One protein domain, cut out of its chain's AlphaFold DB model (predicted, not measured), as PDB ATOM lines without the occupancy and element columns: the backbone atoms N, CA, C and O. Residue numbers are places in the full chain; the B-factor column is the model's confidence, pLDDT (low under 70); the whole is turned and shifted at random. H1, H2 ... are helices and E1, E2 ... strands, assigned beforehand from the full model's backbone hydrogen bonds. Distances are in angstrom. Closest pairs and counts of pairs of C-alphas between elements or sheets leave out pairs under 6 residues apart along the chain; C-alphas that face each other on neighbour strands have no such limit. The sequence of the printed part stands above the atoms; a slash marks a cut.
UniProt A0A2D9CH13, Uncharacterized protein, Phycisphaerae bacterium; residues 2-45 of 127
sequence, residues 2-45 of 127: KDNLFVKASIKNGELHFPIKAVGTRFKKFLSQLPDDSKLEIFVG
ATOM      1  N   LYS A   2     -72.554 -88.433 -57.241       52.62
ATOM      2  CA  LYS A   2     -71.510 -87.586 -57.856       52.62
ATOM      3  C   LYS A   2     -72.209 -86.777 -58.937       52.62
ATOM      4  O   LYS A   2     -72.572 -87.367 -59.942       52.62
ATOM      5  N   ASP A   3     -72.399 -85.483 -58.719       66.00
ATOM      6  CA  ASP A   3     -73.206 -84.652 -59.624       66.00
ATOM      7  C   ASP A   3     -72.499 -84.386 -60.963       66.00
ATOM      8  O   ASP A   3     -73.138 -84.041 -61.947       66.00
ATOM      9  N   ASN A   4     -71.182 -84.629 -61.026       70.06
ATOM     10  CA  ASN A   4     -70.356 -84.363 -62.199       70.06
ATOM     11  C   ASN A   4     -69.476 -85.565 -62.583       70.06
ATOM     12  O   ASN A   4     -68.817 -86.190 -61.741       70.06
ATOM     13  N   LEU A   5     -69.394 -85.841 -63.889       81.38
ATOM     14  CA  LEU A   5     -68.471 -86.808 -64.478       81.38
ATOM     15  C   LEU A   5     -67.568 -86.126 -65.515       81.38
ATOM     16  O   LEU A   5     -68.033 -85.633 -66.535       81.38
ATOM     17  N   PHE A   6     -66.256 -86.195 -65.294       81.62
ATOM     18  CA  PHE A   6     -65.258 -85.816 -66.291       81.62
ATOM     19  C   PHE A   6     -64.723 -87.052 -67.025       81.62
ATOM     20  O   PHE A   6     -64.256 -88.005 -66.389       81.62
ATOM     21  N   VAL A   7     -64.763 -87.024 -68.360       84.75
ATOM     22  CA  VAL A   7     -64.308 -88.108 -69.240       84.75
ATOM     23  C   VAL A   7     -63.327 -87.568 -70.274       84.75
ATOM     24  O   VAL A   7     -63.647 -86.645 -71.015       84.75
ATOM     25  N   LYS A   8     -62.142 -88.183 -70.360       81.75
ATOM     26  CA  LYS A   8     -61.208 -87.976 -71.474       81.75
ATOM     27  C   LYS A   8     -61.468 -89.041 -72.538       81.75
ATOM     28  O   LYS A   8     -61.261 -90.226 -72.278       81.75
ATOM     29  N   ALA A   9     -61.917 -88.617 -73.710       87.62
ATOM     30  CA  ALA A   9     -62.186 -89.471 -74.860       87.62
ATOM     31  C   ALA A   9     -61.794 -88.741 -76.153       87.62
ATOM     32  O   ALA A   9     -61.610 -87.524 -76.150       87.62
ATOM     33  N   SER A  10     -61.639 -89.488 -77.241       87.50
ATOM     34  CA  SER A  10     -61.409 -88.953 -78.586       87.50
ATOM     35  C   SER A  10     -62.509 -89.414 -79.535       87.50
ATOM     36  O   SER A  10     -63.304 -90.278 -79.179       87.50
ATOM     37  N   ILE A  11     -62.579 -88.844 -80.736       88.81
ATOM     38  CA  ILE A  11     -63.479 -89.331 -81.785       88.81
ATOM     39  C   ILE A  11     -62.692 -90.244 -82.728       88.81
ATOM     40  O   ILE A  11     -61.622 -89.865 -83.204       88.81
ATOM     41  N   LYS A  12     -63.217 -91.441 -83.005       87.69
ATOM     42  CA  LYS A  12     -62.734 -92.334 -84.071       87.69
ATOM     43  C   LYS A  12     -63.930 -92.788 -84.898       87.69
ATOM     44  O   LYS A  12     -64.892 -93.290 -84.334       87.69
ATOM     45  N   ASN A  13     -63.870 -92.605 -86.217       90.81
ATOM     46  CA  ASN A  13     -64.952 -92.964 -87.147       90.81
ATOM     47  C   ASN A  13     -66.326 -92.367 -86.775       90.81
ATOM     48  O   ASN A  13     -67.352 -93.006 -86.965       90.81
ATOM     49  N   GLY A  14     -66.349 -91.155 -86.213       87.50
ATOM     50  CA  GLY A  14     -67.589 -90.502 -85.774       87.50
ATOM     51  C   GLY A  14     -68.121 -90.971 -84.415       87.50
ATOM     52  O   GLY A  14     -69.110 -90.426 -83.941       87.50
ATOM     53  N   GLU A  15     -67.450 -91.915 -83.750       88.31
ATOM     54  CA  GLU A  15     -67.862 -92.441 -82.449       88.31
ATOM     55  C   GLU A  15     -66.912 -92.036 -81.318       88.31
ATOM     56  O   GLU A  15     -65.712 -91.811 -81.516       88.31
ATOM     57  N   LEU A  16     -67.457 -91.983 -80.099       89.06
ATOM     58  CA  LEU A  16     -66.695 -91.717 -78.887       89.06
ATOM     59  C   LEU A  16     -65.779 -92.904 -78.563       89.06
ATOM     60  O   LEU A  16     -66.215 -93.969 -78.130       89.06
ATOM     61  N   HIS A  17     -64.480 -92.696 -78.727       92.19
ATOM     62  CA  HIS A  17     -63.442 -93.649 -78.390       92.19
ATOM     63  C   HIS A  17     -62.865 -93.365 -77.002       92.19
ATOM     64  O   HIS A  17     -62.279 -92.312 -76.741       92.19
ATOM     65  N   PHE A  18     -62.973 -94.348 -76.109       92.44
ATOM     66  CA  PHE A  18     -62.323 -94.295 -74.803       92.44
ATOM     67  C   PHE A  18     -60.899 -94.854 -74.906       92.44
ATOM     68  O   PHE A  18     -60.738 -95.986 -75.364       92.44
ATOM     69  N   PRO A  19     -59.870 -94.122 -74.437       83.94
ATOM     70  CA  PRO A  19     -58.477 -94.556 -74.554       83.94
ATOM     71  C   PRO A  19     -58.193 -95.846 -73.774       83.94
ATOM     72  O   PRO A  19     -57.333 -96.628 -74.161       83.94
ATOM     73  N   ILE A  20     -58.933 -96.083 -72.685       90.38
ATOM     74  CA  ILE A  20     -58.879 -97.318 -71.901       90.38
ATOM     75  C   ILE A  20     -60.290 -97.799 -71.556       90.38
ATOM     76  O   ILE A  20     -61.189 -96.998 -71.279       90.38
ATOM     77  N   LYS A  21     -60.474 -99.125 -71.494       89.06
ATOM     78  CA  LYS A  21     -61.771 -99.769 -71.206       89.06
ATOM     79  C   LYS A  21     -62.400 -99.276 -69.898       89.06
ATOM     80  O   LYS A  21     -63.604 -99.051 -69.847       89.06
ATOM     81  N   ALA A  22     -61.585 -99.044 -68.865       88.25
ATOM     82  CA  ALA A  22     -62.051 -98.593 -67.552       88.25
ATOM     83  C   ALA A  22     -62.778 -97.235 -67.595       88.25
ATOM     84  O   ALA A  22     -63.765 -97.046 -66.885       88.25
ATOM     85  N   VAL A  23     -62.336 -96.308 -68.454       88.50
ATOM     86  CA  VAL A  23     -62.984 -94.995 -68.624       88.50
ATOM     87  C   VAL A  23     -64.367 -95.165 -69.249       88.50
ATOM     88  O   VAL A  23     -65.334 -94.599 -68.742       88.50
ATOM     89  N   GLY A  24     -64.483 -96.011 -70.276       91.19
ATOM     90  CA  GLY A  24     -65.773 -96.345 -70.884       91.19
ATOM     91  C   GLY A  24     -66.727 -97.028 -69.900       91.19
ATOM     92  O   GLY A  24     -67.896 -96.659 -69.819       91.19
ATOM     93  N   THR A  25     -66.230 -97.967 -69.087       92.56
ATOM     94  CA  THR A  25     -67.028 -98.609 -68.028       92.56
ATOM     95  C   THR A  25     -67.527 -97.593 -67.003       92.56
ATOM     96  O   THR A  25     -68.694 -97.633 -66.621       92.56
ATOM     97  N   ARG A  26     -66.673 -96.654 -66.575       90.38
ATOM     98  CA  ARG A  26     -67.056 -95.597 -65.630       90.38
ATOM     99  C   ARG A  26     -68.131 -94.677 -66.210       90.38
ATOM    100  O   ARG A  26     -69.071 -94.350 -65.495       90.38
ATOM    101  N   PHE A  27     -68.007 -94.294 -67.481       91.06
ATOM    102  CA  PHE A  27     -69.008 -93.482 -68.177       91.06
ATOM    103  C   PHE A  27     -70.361 -94.193 -68.258       91.06
ATOM    104  O   PHE A  27     -71.370 -93.641 -67.831       91.06
ATOM    105  N   LYS A  28     -70.379 -95.458 -68.694       91.75
ATOM    106  CA  LYS A  28     -71.612 -96.260 -68.750       91.75
ATOM    107  C   LYS A  28     -72.250 -96.443 -67.374       91.75
ATOM    108  O   LYS A  28     -73.457 -96.287 -67.245       91.75
ATOM    109  N   LYS A  29     -71.439 -96.727 -66.348       91.69
ATOM    110  CA  LYS A  29     -71.916 -96.890 -64.969       91.69
ATOM    111  C   LYS A  29     -72.537 -95.607 -64.418       91.69
ATOM    112  O   LYS A  29     -73.503 -95.681 -63.675       91.69
ATOM    113  N   PHE A  30     -71.974 -94.449 -64.756       90.00
ATOM    114  CA  PHE A  30     -72.548 -93.164 -64.368       90.00
ATOM    115  C   PHE A  30     -73.934 -92.974 -64.989       90.00
ATOM    116  O   PHE A  30     -74.877 -92.696 -64.263       90.00
ATOM    117  N   LEU A  31     -74.073 -93.214 -66.297       89.62
ATOM    118  CA  LEU A  31     -75.366 -93.108 -66.977       89.62
ATOM    119  C   LEU A  31     -76.402 -94.083 -66.402       89.62
ATOM    120  O   LEU A  31     -77.528 -93.682 -66.149       89.62
ATOM    121  N   SER A  32     -76.015 -95.333 -66.126       90.50
ATOM    122  CA  SER A  32     -76.930 -96.348 -65.581       90.50
ATOM    123  C   SER A  32     -77.365 -96.101 -64.131       90.50
ATOM    124  O   SER A  32     -78.164 -96.863 -63.603       90.50
ATOM    125  N   GLN A  33     -76.759 -95.133 -63.441       89.81
ATOM    126  CA  GLN A  33     -77.117 -94.759 -62.068       89.81
ATOM    127  C   GLN A  33     -78.105 -93.594 -62.011       89.81
ATOM    128  O   GLN A  33     -78.620 -93.298 -60.934       89.81
ATOM    129  N   LEU A  34     -78.336 -92.919 -63.137       87.44
ATOM    130  CA  LEU A  34     -79.290 -91.827 -63.220       87.44
ATOM    131  C   LEU A  34     -80.705 -92.407 -63.353       87.44
ATOM    132  O   LEU A  34     -80.882 -93.363 -64.108       87.44
ATOM    133  N   PRO A  35     -81.702 -91.859 -62.636       90.38
ATOM    134  CA  PRO A  35     -83.099 -92.208 -62.856       90.38
ATOM    135  C   PRO A  35     -83.511 -91.978 -64.309       90.38
ATOM    136  O   PRO A  35     -83.006 -91.053 -64.960       90.38
ATOM    137  N   ASP A  36     -84.473 -92.765 -64.781       89.44
ATOM    138  CA  ASP A  36     -85.129 -92.504 -66.059       89.44
ATOM    139  C   ASP A  36     -85.669 -91.059 -66.083       89.44
ATOM    140  O   ASP A  36     -85.996 -90.478 -65.045       89.44
ATOM    141  N   ASP A  37     -85.670 -90.447 -67.269       89.31
ATOM    142  CA  ASP A  37     -86.044 -89.042 -67.515       89.31
ATOM    143  C   ASP A  37     -85.126 -87.963 -66.903       89.31
ATOM    144  O   ASP A  37     -85.434 -86.765 -66.943       89.31
ATOM    145  N   SER A  38     -83.949 -88.342 -66.395       86.94
ATOM    146  CA  SER A  38     -82.933 -87.375 -65.963       86.94
ATOM    147  C   SER A  38     -82.498 -86.449 -67.107       86.94
ATOM    148  O   SER A  38     -82.035 -86.896 -68.159       86.94
ATOM    149  N   LYS A  39     -82.571 -85.132 -66.881       86.56
ATOM    150  CA  LYS A  39     -82.045 -84.125 -67.814       86.56
ATOM    151  C   LYS A  39     -80.533 -84.003 -67.651       86.56
ATOM    152  O   LYS A  39     -80.051 -83.565 -66.611       86.56
ATOM    153  N   LEU A  40     -79.798 -84.382 -68.692       81.81
ATOM    154  CA  LEU A  40     -78.343 -84.301 -68.744       81.81
ATOM    155  C   LEU A  40     -77.904 -83.060 -69.521       81.81
ATOM    156  O   LEU A  40     -78.278 -82.889 -70.679       81.81
ATOM    157  N   GLU A  41     -77.057 -82.235 -68.911       81.75
ATOM    158  CA  GLU A  41     -76.317 -81.188 -69.612       81.75
ATOM    159  C   GLU A  41     -74.889 -81.683 -69.875       81.75
ATOM    160  O   GLU A  41     -74.171 -82.074 -68.953       81.75
ATOM    161  N   ILE A  42     -74.483 -81.725 -71.148       78.81
ATOM    162  CA  ILE A  42     -73.178 -82.256 -71.561       78.81
ATOM    163  C   ILE A  42     -72.365 -81.137 -72.204       78.81
ATOM    164  O   ILE A  42     -72.678 -80.669 -73.296       78.81
ATOM    165  N   PHE A  43     -71.260 -80.768 -71.559       75.38
ATOM    166  CA  PHE A  43     -70.272 -79.855 -72.126       75.38
ATOM    167  C   PHE A  43     -69.178 -80.651 -72.845       75.38
ATOM    168  O   PHE A  43     -68.365 -81.323 -72.208       75.38
ATOM    169  N   VAL A  44     -69.145 -80.566 -74.177       73.44
ATOM    170  CA  VAL A  44     -68.120 -81.210 -75.011       73.44
ATOM    171  C   VAL A  44     -67.154 -80.152 -75.529       73.44
ATOM    172  O   VAL A  44     -67.560 -79.192 -76.176       73.44
ATOM    173  N   GLY A  45     -65.862 -80.334 -75.257       67.50
ATOM    174  CA  GLY A  45     -64.795 -79.486 -75.783       67.50
ATOM    175  C   GLY A  45     -63.720 -80.324 -76.462       67.50
ATOM    176  O   GLY A  45     -63.348 -81.387 -75.960       67.50
TER     177      GLY A  45
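What this domain is: This is residues 2 to 45 of the 127 residues of an uncharacterized protein of Phycisphaerae bacterium (UniProt A0A2D9CH13). With little regular structure, this is a small, loose fold: a tiny hairpin, E1 and E2, sits beyond the first end of one helix, H1, and residues 2 to 9 run alongside H1 toward the hairpin. Past H1, residues 32 to 39 stick out, and the tail to residue 45 folds back. The printed part has 44 residues, 17 in named elements, ordered E1, E2, H1: mixed class, an antiparallel sheet E1 - E2, only just loose, close to compact, radius of gyration of the C-alphas 11.4 A, spans 29 by 20 by 16 A.

How they stand to each other: Look first at the hairpin of E1, residues 10 to 12, and E2, residues 15 to 17: N 10 and O 17 are within hydrogen-bond range at 2.9 A. Their directions stand at 127 degrees, antiparallel. H1, residues 21 to 31, is apart from E1; in it every O i to N i+4 pair is within hydrogen-bond range.

Where its parts are: Find C-alpha 10 at (-61.409, -88.953, -78.586), where E1 begins; E1 measures 6.6 A and E2 6.1 A. H1 runs 15.7 A to C-alpha 31 at (-75.366, -93.108, -66.977).

The domain as a whole: The printed part has no cut, and both links are tight. Residues 2 to 3 and 45 have pLDDT under 70.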